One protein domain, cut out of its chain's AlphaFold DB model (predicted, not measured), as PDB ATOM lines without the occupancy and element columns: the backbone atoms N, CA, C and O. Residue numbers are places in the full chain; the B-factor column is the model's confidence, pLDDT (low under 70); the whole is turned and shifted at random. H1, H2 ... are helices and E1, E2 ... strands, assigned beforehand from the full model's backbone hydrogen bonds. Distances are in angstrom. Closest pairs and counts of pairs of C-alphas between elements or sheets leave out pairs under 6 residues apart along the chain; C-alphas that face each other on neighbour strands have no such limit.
ATOM      1  N   LYS A  15     -12.003   7.219  20.065       50.81
ATOM      2  CA  LYS A  15     -11.391   5.968  20.521       50.81
ATOM      3  C   LYS A  15     -11.258   4.953  19.381       50.81
ATOM      4  O   LYS A  15     -10.229   4.288  19.274       50.81
ATOM      5  N   GLU A  16     -12.257   4.872  18.503       54.44
ATOM      6  CA  GLU A  16     -12.198   4.072  17.273       54.44
ATOM      7  C   GLU A  16     -11.194   4.665  16.282       54.44
ATOM      8  O   GLU A  16     -10.340   3.935  15.792       54.44
ATOM      9  N   ASN A  17     -11.190   5.987  16.088       55.44
ATOM     10  CA  ASN A  17     -10.203   6.690  15.265       55.44
ATOM     11  C   ASN A  17      -8.766   6.470  15.758       55.44
ATOM     12  O   ASN A  17      -7.867   6.258  14.950       55.44
ATOM     13  N   SER A  18      -8.529   6.491  17.073       54.03
ATOM     14  CA  SER A  18      -7.214   6.224  17.671       54.03
ATOM     15  C   SER A  18      -6.762   4.776  17.441       54.03
ATOM     16  O   SER A  18      -5.626   4.527  17.030       54.03
ATOM     17  N   ARG A  19      -7.673   3.810  17.608       54.34
ATOM     18  CA  ARG A  19      -7.396   2.382  17.394       54.34
ATOM     19  C   ARG A  19      -7.150   2.065  15.916       54.34
ATOM     20  O   ARG A  19      -6.222   1.324  15.601       54.34
ATOM     21  N   ILE A  20      -7.925   2.681  15.023       55.66
ATOM     22  CA  ILE A  20      -7.732   2.641  13.571       55.66
ATOM     23  C   ILE A  20      -6.368   3.254  13.226       55.66
ATOM     24  O   ILE A  20      -5.554   2.574  12.613       55.66
ATOM     25  N   LYS A  21      -6.033   4.455  13.717       56.22
ATOM     26  CA  LYS A  21      -4.710   5.073  13.504       56.22
ATOM     27  C   LYS A  21      -3.553   4.186  13.970       56.22
ATOM     28  O   LYS A  21      -2.586   4.041  13.238       56.22
ATOM     29  N   SER A  22      -3.643   3.547  15.137       57.03
ATOM     30  CA  SER A  22      -2.562   2.676  15.633       57.03
ATOM     31  C   SER A  22      -2.344   1.407  14.791       57.03
ATOM     32  O   SER A  22      -1.229   0.891  14.747       57.03
ATOM     33  N   ASN A  23      -3.383   0.927  14.093       51.41
ATOM     34  CA  ASN A  23      -3.358  -0.337  13.350       51.41
ATOM     35  C   ASN A  23      -3.290  -0.177  11.818       51.41
ATOM     36  O   ASN A  23      -2.805  -1.093  11.161       51.41
ATOM     37  N   LEU A  24      -3.724   0.953  11.239       53.72
ATOM     38  CA  LEU A  24      -3.760   1.195   9.781       53.72
ATOM     39  C   LEU A  24      -2.445   1.708   9.175       53.72
ATOM     40  O   LEU A  24      -2.315   1.784   7.954       53.72
ATOM     41  N   LEU A  25      -1.458   2.073   9.992       52.19
ATOM     42  CA  LEU A  25      -0.246   2.760   9.521       52.19
ATOM     43  C   LEU A  25       0.760   1.866   8.777       52.19
ATOM     44  O   LEU A  25       1.863   2.310   8.466       52.19
ATOM     45  N   LYS A  26       0.405   0.617   8.462       59.44
ATOM     46  CA  LYS A  26       1.296  -0.313   7.749       59.44
ATOM     47  C   LYS A  26       1.149  -0.263   6.225       59.44
ATOM     48  O   LYS A  26       1.958  -0.865   5.527       59.44
ATOM     49  N   GLY A  27       0.187   0.517   5.726       58.19
ATOM     50  CA  GLY A  27       0.035   0.844   4.310       58.19
ATOM     51  C   GLY A  27      -1.184   0.200   3.653       58.19
ATOM     52  O   GLY A  27      -1.787  -0.736   4.181       58.19
ATOM     53  N   CYS A  28      -1.573   0.739   2.504       60.47
ATOM     54  CA  CYS A  28      -2.779   0.351   1.789       60.47
ATOM     55  C   CYS A  28      -2.489  -0.169   0.387       60.47
ATOM     56  O   CYS A  28      -1.392  -0.047  -0.153       60.47
ATOM     57  N   SER A  29      -3.490  -0.795  -0.194       63.28
ATOM     58  CA  SER A  29      -3.425  -1.434  -1.492       63.28
ATOM     59  C   SER A  29      -4.648  -1.020  -2.296       63.28
ATOM     60  O   SER A  29      -5.750  -1.028  -1.748       63.28
ATOM     61  N   ILE A  30      -4.456  -0.622  -3.553       61.97
ATOM     62  CA  ILE A  30      -5.542  -0.140  -4.412       61.97
ATOM     63  C   ILE A  30      -5.854  -1.174  -5.480       61.97
ATOM     64  O   ILE A  30      -4.953  -1.610  -6.198       61.97
ATOM     65  N   ILE A  31      -7.130  -1.519  -5.606       65.44
ATOM     66  CA  ILE A  31      -7.636  -2.300  -6.728       65.44
ATOM     67  C   ILE A  31      -8.347  -1.381  -7.709       65.44
ATOM     68  O   ILE A  31      -9.276  -0.665  -7.350       65.44
ATOM     69  N   GLU A  32      -7.945  -1.452  -8.963       65.75
ATOM     70  CA  GLU A  32      -8.616  -0.783 -10.066       65.75
ATOM     71  C   GLU A  32      -9.452  -1.819 -10.821       65.75
ATOM     72  O   GLU A  32      -8.938  -2.833 -11.300       65.75
ATOM     73  N   TYR A  33     -10.759  -1.594 -10.902       63.62
ATOM     74  CA  TYR A  33     -11.657  -2.450 -11.670       63.62
ATOM     75  C   TYR A  33     -12.801  -1.653 -12.265       63.62
ATOM     76  O   TYR A  33     -13.128  -0.555 -11.830       63.62
ATOM     77  N   ASN A  34     -13.437  -2.241 -13.267       51.53
ATOM     78  CA  ASN A  34     -14.526  -1.636 -14.011       51.53
ATOM     79  C   ASN A  34     -15.876  -2.049 -13.387       51.53
ATOM     80  O   ASN A  34     -16.594  -2.833 -13.991       51.53
ATOM     81  N   CYS A  35     -16.178  -1.651 -12.137       41.91
ATOM     82  CA  CYS A  35     -17.536  -1.752 -11.558       41.91
ATOM     83  C   CYS A  35     -17.694  -1.062 -10.179       41.91
ATOM     84  O   CYS A  35     -16.734  -0.796  -9.461       41.91
ATOM     85  N   PHE A  36     -18.950  -0.814  -9.804       40.12
ATOM     86  CA  PHE A  36     -19.488   0.222  -8.908       40.12
ATOM     87  C   PHE A  36     -19.388  -0.010  -7.384       40.12
ATOM     88  O   PHE A  36     -20.328   0.303  -6.649       40.12
ATOM     89  N   SER A  37     -18.284  -0.541  -6.854       45.75
ATOM     90  CA  SER A  37     -18.172  -0.668  -5.389       45.75
ATOM     91  C   SER A  37     -16.815  -0.267  -4.844       45.75
ATOM     92  O   SER A  37     -15.797  -0.830  -5.227       45.75
ATOM     93  N   ASP A  38     -16.816   0.675  -3.904       51.19
ATOM     94  CA  ASP A  38     -15.671   0.939  -3.043       51.19
ATOM     95  C   ASP A  38     -15.622  -0.171  -1.981       51.19
ATOM     96  O   ASP A  38     -16.334  -0.133  -0.974       51.19
ATOM     97  N   LEU A  39     -14.832  -1.220  -2.223       60.38
ATOM     98  CA  LEU A  39     -14.578  -2.254  -1.218       60.38
ATOM     99  C   LEU A  39     -13.563  -1.715  -0.210       60.38
ATOM    100  O   LEU A  39     -12.614  -1.056  -0.608       60.38
ATOM    101  N   ILE A  40     -13.713  -2.017   1.079       61.16
ATOM    102  CA  ILE A  40     -12.633  -1.853   2.059       61.16
ATOM    103  C   ILE A  40     -12.484  -3.174   2.803       61.16
ATOM    104  O   ILE A  40     -13.420  -3.626   3.459       61.16
ATOM    105  N   SER A  41     -11.308  -3.792   2.716       66.44
ATOM    106  CA  SER A  41     -10.987  -5.020   3.450       66.44
ATOM    107  C   SER A  41      -9.742  -4.826   4.302       66.44
ATOM    108  O   SER A  41      -8.728  -4.329   3.816       66.44
ATOM    109  N   TYR A  42      -9.813  -5.212   5.575       65.06
ATOM    110  CA  TYR A  42      -8.717  -5.106   6.533       65.06
ATOM    111  C   TYR A  42      -8.065  -6.472   6.759       65.06
ATOM    112  O   TYR A  42      -8.732  -7.441   7.120       65.06
ATOM    113  N   ASN A  43      -6.742  -6.536   6.623       66.50
ATOM    114  CA  ASN A  43      -5.966  -7.723   6.960       66.50
ATOM    115  C   ASN A  43      -5.457  -7.646   8.401       66.50
ATOM    116  O   ASN A  43      -5.077  -6.582   8.888       66.50
ATOM    117  N   LYS A  44      -5.317  -8.808   9.057       65.31
ATOM    118  CA  LYS A  44      -4.768  -8.935  10.427       65.31
ATOM    119  C   LYS A  44      -3.403  -8.251  10.613       65.31
ATOM    120  O   LYS A  44      -3.054  -7.878  11.726       65.31
ATOM    121  N   HIS A  45      -2.654  -8.061   9.528       67.56
ATOM    122  CA  HIS A  45      -1.348  -7.403   9.518       67.56
ATOM    123  C   HIS A  45      -1.401  -5.866   9.540       67.56
ATOM    124  O   HIS A  45      -0.340  -5.248   9.542       67.56
ATOM    125  N   GLY A  46      -2.583  -5.240   9.577       69.25
ATOM    126  CA  GLY A  46      -2.737  -3.780   9.625       69.25
ATOM    127  C   GLY A  46      -2.832  -3.101   8.255       69.25
ATOM    128  O   GLY A  46      -3.095  -1.906   8.172       69.25
ATOM    129  N   SER A  47      -2.636  -3.854   7.173       73.25
ATOM    130  CA  SER A  47      -2.861  -3.372   5.811       73.25
ATOM    131  C   SER A  47      -4.336  -3.455   5.444       73.25
ATOM    132  O   SER A  47      -5.003  -4.421   5.824       73.25
ATOM    133  N   PHE A  48      -4.810  -2.534   4.618       79.12
ATOM    134  CA  PHE A  48      -6.148  -2.612   4.044       79.12
ATOM    135  C   PHE A  48      -6.117  -2.437   2.531       79.12
ATOM    136  O   PHE A  48      -5.182  -1.870   1.962       79.12
ATOM    137  N   VAL A  49      -7.156  -2.948   1.892       84.12
ATOM    138  CA  VAL A  49      -7.353  -2.871   0.454       84.12
ATOM    139  C   VAL A  49      -8.600  -2.064   0.188       84.12
ATOM    140  O   VAL A  49      -9.607  -2.287   0.859       84.12
ATOM    141  N   PHE A  50      -8.529  -1.160  -0.780       86.25
ATOM    142  CA  PHE A  50      -9.709  -0.517  -1.322       86.25
ATOM    143  C   PHE A  50      -9.661  -0.436  -2.832       86.25
ATOM    144  O   PHE A  50      -8.587  -0.535  -3.413       86.25
ATOM    145  N   GLY A  51     -10.809  -0.296  -3.477       85.00
ATOM    146  CA  GLY A  51     -10.850  -0.258  -4.930       85.00
ATOM    147  C   GLY A  51     -11.938   0.631  -5.477       85.00
ATOM    148  O   GLY A  51     -12.705   1.200  -4.713       85.00
ATOM    149  N   GLY A  52     -11.950   0.773  -6.794       85.44
ATOM    150  CA  GLY A  52     -12.912   1.598  -7.501       85.44
ATOM    151  C   GLY A  52     -12.538   1.767  -8.969       85.44
ATOM    152  O   GLY A  52     -11.699   1.043  -9.509       85.44
ATOM    153  N   SER A  53     -13.169   2.755  -9.593       86.81
ATOM    154  CA  SER A  53     -13.070   3.049 -11.021       86.81
ATOM    155  C   SER A  53     -12.985   4.556 -11.244       86.81
ATOM    156  O   SER A  53     -13.556   5.349 -10.492       86.81
ATOM    157  N   SER A  54     -12.285   4.952 -12.303       87.56
ATOM    158  CA  SER A  54     -12.315   6.304 -12.865       87.56
ATOM    159  C   SER A  54     -13.238   6.443 -14.077       87.56
ATOM    160  O   SER A  54     -13.451   7.559 -14.547       87.56
ATOM    161  N   GLY A  55     -13.745   5.326 -14.605       87.25
ATOM    162  CA  GLY A  55     -14.456   5.225 -15.878       87.25
ATOM    163  C   GLY A  55     -13.541   4.991 -17.086       87.25
ATOM    164  O   GLY A  55     -14.034   4.741 -18.183       87.25
ATOM    165  N   TYR A  56     -12.216   5.045 -16.913       88.25
ATOM    166  CA  TYR A  56     -11.248   4.843 -17.998       88.25
ATOM    167  C   TYR A  56     -10.720   3.407 -18.101       88.25
ATOM    168  O   TYR A  56      -9.949   3.106 -19.008       88.25
ATOM    169  N   GLU A  57     -11.135   2.493 -17.222       87.44
ATOM    170  CA  GLU A  57     -10.604   1.121 -17.142       87.44
ATOM    171  C   GLU A  57     -10.876   0.305 -18.419       87.44
ATOM    172  O   GLU A  57     -10.136  -0.620 -18.753       87.44
ATOM    173  N   ALA A  58     -11.898   0.681 -19.196       84.00
ATOM    174  CA  ALA A  58     -12.158   0.091 -20.506       84.00
ATOM    175  C   ALA A  58     -11.044   0.380 -21.535       84.00
ATOM    176  O   ALA A  58     -10.837  -0.435 -22.442       84.00
ATOM    177  N   PHE A  59     -10.331   1.501 -21.372       86.81
ATOM    178  CA  PHE A  59      -9.337   2.035 -22.309       86.81
ATOM    179  C   PHE A  59      -7.902   1.979 -21.766       86.81
ATOM    180  O   PHE A  59      -6.960   1.878 -22.547       86.81
ATOM    181  N   ASN A  60      -7.729   2.003 -20.442       87.19
ATOM    182  CA  ASN A  60      -6.432   1.887 -19.775       87.19
ATOM    183  C   ASN A  60      -5.951   0.432 -19.780       87.19
ATOM    184  O   ASN A  60      -6.036  -0.284 -18.780       87.19
ATOM    185  N   LYS A  61      -5.471  -0.015 -20.943       88.00
ATOM    186  CA  LYS A  61      -4.991  -1.378 -21.172       88.00
ATOM    187  C   LYS A  61      -3.617  -1.375 -21.830       88.00
ATOM    188  O   LYS A  61      -3.376  -0.604 -22.753       88.00
ATOM    189  N   ASP A  62      -2.758  -2.286 -21.394       90.31
ATOM    190  CA  ASP A  62      -1.480  -2.591 -22.032       90.31
ATOM    191  C   ASP A  62      -1.628  -3.859 -22.876       90.31
ATOM    192  O   ASP A  62      -1.864  -4.949 -22.351       90.31
ATOM    193  N   ASN A  63      -1.587  -3.701 -24.201       91.19
ATOM    194  CA  ASN A  63      -1.838  -4.776 -25.164       91.19
ATOM    195  C   ASN A  63      -3.115  -5.589 -24.842       91.19
ATOM    196  O   ASN A  63      -3.128  -6.819 -24.848       91.19
ATOM    197  N   GLY A  64      -4.189  -4.883 -24.475       88.69
ATOM    198  CA  GLY A  64      -5.464  -5.481 -24.078       88.69
ATOM    199  C   GLY A  64      -5.558  -5.897 -22.607       88.69
ATOM    200  O   GLY A  64      -6.671  -6.099 -22.142       88.69
ATOM    201  N   THR A  65      -4.459  -5.948 -21.853       88.62
ATOM    202  CA  THR A  65      -4.439  -6.327 -20.429       88.62
ATOM    203  C   THR A  65      -4.755  -5.125 -19.530       88.62
ATOM    204  O   THR A  65      -4.180  -4.061 -19.751       88.62
ATOM    205  N   PRO A  66      -5.617  -5.242 -18.502       90.06
ATOM    206  CA  PRO A  66      -5.911  -4.150 -17.586       90.06
ATOM    207  C   PRO A  66      -4.638  -3.728 -16.864       90.06
ATOM    208  O   PRO A  66      -3.900  -4.566 -16.347       90.06
ATOM    209  N   THR A  67      -4.395  -2.425 -16.818       90.75
ATOM    210  CA  THR A  67      -3.237  -1.857 -16.135       90.75
ATOM    211  C   THR A  67      -3.678  -0.769 -15.172       90.75
ATOM    212  O   THR A  67      -4.732  -0.157 -15.340       90.75
ATOM    213  N   THR A  68      -2.876  -0.548 -14.137       89.19
ATOM    214  CA  THR A  68      -3.129   0.523 -13.175       89.19
ATOM    215  C   THR A  68      -2.745   1.864 -13.770       89.19
ATOM    216  O   THR A  68      -1.707   1.963 -14.431       89.19
ATOM    217  N   SER A  69      -3.502   2.914 -13.472       88.12
ATOM    218  CA  SER A  69      -3.173   4.265 -13.925       88.12
ATOM    219  C   SER A  69      -3.097   5.264 -12.773       88.12
ATOM    220  O   SER A  69      -3.858   5.213 -11.806       88.12
ATOM    221  N   SER A  70      -2.208   6.253 -12.900       88.62
ATOM    222  CA  SER A  70      -2.117   7.350 -11.928       88.62
ATOM    223  C   SER A  70      -3.416   8.160 -11.844       88.62
ATOM    224  O   SER A  70      -3.719   8.721 -10.788       88.62
ATOM    225  N   ILE A  71      -4.207   8.189 -12.921       90.19
ATOM    226  CA  ILE A  71      -5.527   8.827 -12.974       90.19
ATOM    227  C   ILE A  71      -6.507   8.081 -12.068       90.19
ATOM    228  O   ILE A  71      -7.117   8.700 -11.188       90.19
ATOM    229  N   THR A  72      -6.625   6.764 -12.251       90.06
ATOM    230  CA  THR A  72      -7.549   5.913 -11.498       90.06
ATOM    231  C   THR A  72      -7.174   5.851 -10.027       90.06
ATOM    232  O   THR A  72      -7.990   6.235  -9.189       90.06
ATOM    233  N   ALA A  73      -5.933   5.485  -9.695       89.06
ATOM    234  CA  ALA A  73      -5.476   5.426  -8.308       89.06
ATOM    235  C   ALA A  73      -5.726   6.751  -7.565       89.06
ATOM    236  O   ALA A  73      -6.299   6.766  -6.474       89.06
ATOM    237  N   SER A  74      -5.387   7.889  -8.185       90.38
ATOM    238  CA  SER A  74      -5.609   9.207  -7.574       90.38
ATOM    239  C   SER A  74      -7.093   9.548  -7.415       90.38
ATOM    240  O   SER A  74      -7.471  10.206  -6.443       90.38
ATOM    241  N   CYS A  75      -7.943   9.139  -8.364       91.75
ATOM    242  CA  CYS A  75      -9.392   9.310  -8.275       91.75
ATOM    243  C   CYS A  75      -9.960   8.549  -7.072       91.75
ATOM    244  O   CYS A  75     -10.610   9.164  -6.221       91.75
ATOM    245  N   ILE A  76      -9.625   7.261  -6.950       90.06
ATOM    246  CA  ILE A  76     -10.080   6.394  -5.856       90.06
ATOM    247  C   ILE A  76      -9.591   6.946  -4.507       90.06
ATOM    248  O   ILE A  76     -10.382   7.086  -3.575       90.06
ATOM    249  N   CYS A  77      -8.321   7.363  -4.402       90.00
ATOM    250  CA  CYS A  77      -7.796   7.993  -3.185       90.00
ATOM    251  C   CYS A  77      -8.584   9.246  -2.784       90.00
ATOM    252  O   CYS A  77      -8.928   9.423  -1.613       90.00
ATOM    253  N   ARG A  78      -8.897  10.132  -3.738       91.31
ATOM    254  CA  ARG A  78      -9.718  11.320  -3.453       91.31
ATOM    255  C   ARG A  78     -11.136  10.951  -3.024       91.31
ATOM    256  O   ARG A  78     -11.688  11.652  -2.182       91.31
ATOM    257  N   GLY A  79     -11.709   9.886  -3.584       89.12
ATOM    258  CA  GLY A  79     -13.014   9.355  -3.195       89.12
ATOM    259  C   GLY A  79     -13.015   8.872  -1.747       89.12
ATOM    260  O   GLY A  79     -13.715   9.437  -0.906       89.12
ATOM    261  N   ILE A  80     -12.157   7.904  -1.423       86.06
ATOM    262  CA  ILE A  80     -12.122   7.286  -0.093       86.06
ATOM    263  C   ILE A  80     -11.767   8.285   1.017       86.06
ATOM    264  O   ILE A  80     -12.327   8.207   2.107       86.06
ATOM    265  N   MET A  81     -10.912   9.282   0.749       88.56
ATOM    266  CA  MET A  81     -10.575  10.325   1.729       88.56
ATOM    267  C   MET A  81     -11.758  11.233   2.098       88.56
ATOM    268  O   MET A  81     -11.716  11.857   3.160       88.56
ATOM    269  N   LYS A  82     -12.811  11.319   1.268       89.12
ATOM    270  CA  LYS A  82     -14.050  12.028   1.638       89.12
ATOM    271  C   LYS A  82     -14.839  11.266   2.701       89.12
ATOM    272  O   LYS A  82     -15.434  11.896   3.568       89.12
ATOM    273  N   TYR A  83     -14.815   9.936   2.649       85.50
ATOM    274  CA  TYR A  83     -15.486   9.066   3.619       85.50
ATOM    275  C   TYR A  83     -14.632   8.827   4.869       85.50
ATOM    276  O   TYR A  83     -15.140   8.840   5.989       85.50
ATOM    277  N   PHE A  84     -13.319   8.669   4.689       84.31
ATOM    278  CA  PHE A  84     -12.360   8.363   5.747       84.31
ATOM    279  C   PHE A  84     -11.178   9.350   5.711       84.31
ATOM    280  O   PHE A  84     -10.081   9.006   5.261       84.31
ATOM    281  N   PRO A  85     -11.345  10.582   6.230       86.75
ATOM    282  CA  PRO A  85     -10.297  11.609   6.205       86.75
ATOM    283  C   PRO A  85      -9.005  11.212   6.929       86.75
ATOM    284  O   PRO A  85      -7.950  11.783   6.668       86.75
ATOM    285  N   MET A  86      -9.074  10.232   7.831       81.56
ATOM    286  CA  MET A  86      -7.916   9.681   8.539       81.56
ATOM    287  C   MET A  86      -6.935   8.918   7.633       81.56
ATOM    288  O   MET A  86      -5.838   8.602   8.079       81.56
ATOM    289  N   LEU A  87      -7.313   8.624   6.384       84.31
ATOM    290  CA  LEU A  87      -6.470   7.907   5.425       84.31
ATOM    291  C   LEU A  87      -5.502   8.813   4.646       84.31
ATOM    292  O   LEU A  87      -4.707   8.297   3.868       84.31
ATOM    293  N   LYS A  88      -5.545  10.138   4.847       86.25
ATOM    294  CA  LYS A  88      -4.741  11.121   4.094       86.25
ATOM    295  C   LYS A  88      -3.235  10.852   4.114       86.25
ATOM    296  O   LYS A  88      -2.578  11.046   3.100       86.25
ATOM    297  N   ASP A  89      -2.720  10.382   5.246       83.94
ATOM    298  CA  ASP A  89      -1.284  10.152   5.450       83.94
ATOM    299  C   ASP A  89      -0.883   8.677   5.263       83.94
ATOM    300  O   ASP A  89       0.260   8.289   5.516       83.94
ATOM    301  N   VAL A  90      -1.819   7.818   4.843       85.19
ATOM    302  CA  VAL A  90      -1.541   6.397   4.622       85.19
ATOM    303  C   VAL A  90      -0.782   6.212   3.311       85.19
ATOM    304  O   VAL A  90      -1.190   6.692   2.256       85.19
ATOM    305  N   LYS A  91       0.313   5.447   3.362       85.75
ATOM    306  CA  LYS A  91       1.105   5.102   2.177       85.75
ATOM    307  C   LYS A  91       0.426   4.023   1.341       85.75
ATOM    308  O   LYS A  91       0.049   2.979   1.874       85.75
ATOM    309  N   ILE A  92       0.380   4.233   0.030       86.88
ATOM    310  CA  ILE A  92       0.027   3.197  -0.943       86.88
ATOM    311  C   ILE A  92       1.238   2.276  -1.121       86.88
ATOM    312  O   ILE A  92       2.321   2.723  -1.487       86.88
ATOM    313  N   VAL A  93       1.053   0.991  -0.835       88.00
ATOM    314  CA  VAL A  93       2.063  -0.071  -0.951       88.00
ATOM    315  C   VAL A  93       2.016  -0.720  -2.331       88.00
ATOM    316  O   VAL A  93       3.046  -1.145  -2.849       88.00
ATOM    317  N   ARG A  94       0.822  -0.823  -2.927       87.38
ATOM    318  CA  ARG A  94       0.618  -1.440  -4.239       87.38
ATOM    319  C   ARG A  94      -0.678  -0.964  -4.886       87.38
ATOM    320  O   ARG A  94      -1.655  -0.704  -4.188       87.38
ATOM    321  N   THR A  95      -0.689  -0.943  -6.211       89.62
ATOM    322  CA  THR A  95      -1.891  -0.881  -7.045       89.62
ATOM    323  C   THR A  95      -1.947  -2.126  -7.939       89.62
ATOM    324  O   THR A  95      -0.899  -2.656  -8.314       89.62
ATOM    325  N   TRP A  96      -3.137  -2.630  -8.265       91.00
ATOM    326  CA  TRP A  96      -3.323  -3.637  -9.319       91.00
ATOM    327  C   TRP A  96      -4.643  -3.435 -10.049       91.00
ATOM    328  O   TRP A  96      -5.576  -2.861  -9.497       91.00
ATOM    329  N   ALA A  97      -4.709  -3.932 -11.281       90.56
ATOM    330  CA  ALA A  97      -5.916  -3.955 -12.088       90.56
ATOM    331  C   ALA A  97      -6.312  -5.403 -12.400       90.56
ATOM    332  O   ALA A  97      -5.464  -6.299 -12.402       90.56
ATOM    333  N   GLY A  98      -7.599  -5.636 -12.639       87.19
ATOM    334  CA  GLY A  98      -8.119  -6.969 -12.931       87.19
ATOM    335  C   GLY A  98      -9.326  -6.948 -13.854       87.19
ATOM    336  O   GLY A  98      -9.981  -5.923 -14.038       87.19
TER     337      GLY A  98
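Overview. This is residues 15 to 98 of the 165 residues of the protein "Glycine/D-amino acid oxidases (Deaminating)" of Clostridium tyrobutyricum DIVETGP (UniProt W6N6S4). A small four-stranded sheet has one helix, H2, across one face and no named helix on the other; the short helix H1 lies past one end of the strands, and the loop of residues 53 to 69 reaches out past the opposite end. H1 and this loop make the length of an elongated outline, 46 by 23 by 19 A. The printed part has 84 residues, in the order H1, E1, E2, E3, H2, E4; the class is mixed, helices and strands. The sheet is mixed, in the order E2, E3, E1, E4, and the whole is compact, with a radius of gyration of the C-alphas of 13.3 A.

Along the chain. In the sheet, E2 is residues 40 to 42, 6.8 A long, E3 residues 48 to 52, 14.0 A, E1 residues 28 to 32, 13.3 A, and E4 residues 92 to 97, 14.5 A, ending at C-alpha 97 (-5.916, -3.955, -12.088). H2, residues 70 to 83, is 20.6 A long and begins at C-alpha 70 (-2.117, 7.350, -11.928). H1, residues 15 to 24, is 14.0 A long and begins at C-alpha 15 (-11.391, 5.968, 20.521).

Arrangement. E1 is parallel to E3, with N 31 and O 50 2.8 A apart, and to E4, with N 93 and O 28 2.7 A apart. E2 and E3 form a hairpin, antiparallel, with N 49 and O 41 2.8 A apart. H2 is on the sheet at a height of 9.2 A, in two layers, a helix on one face of a sheet; it runs across the strands, only just, at 61 degrees to E1 on the local plane. Its closest C-alphas to E3 are those of Ile 76 and Gly 52, 5.8 A apart. E3, H2 and E4 form a split strand-helix-strand unit, two strands running the same way with E1 between them, and its crossover is right-handed. H1 is only just not on the sheet, with 4 pairs of C-alphas within 10 A, and is apart from H2. Every O i to N i+4 pair is within hydrogen-bond range in H1, and 8 of 10 are in H2.

Size, cuts and confidence. The C-alphas farthest apart, those of Lys 15 and Asn 63, are 47.9 A apart. The printed part has no cut, and the link from E3 to H2 is long, 17 residues. The mean pLDDT of the printed part is 76.0, and residues 15 to 46 are under 70.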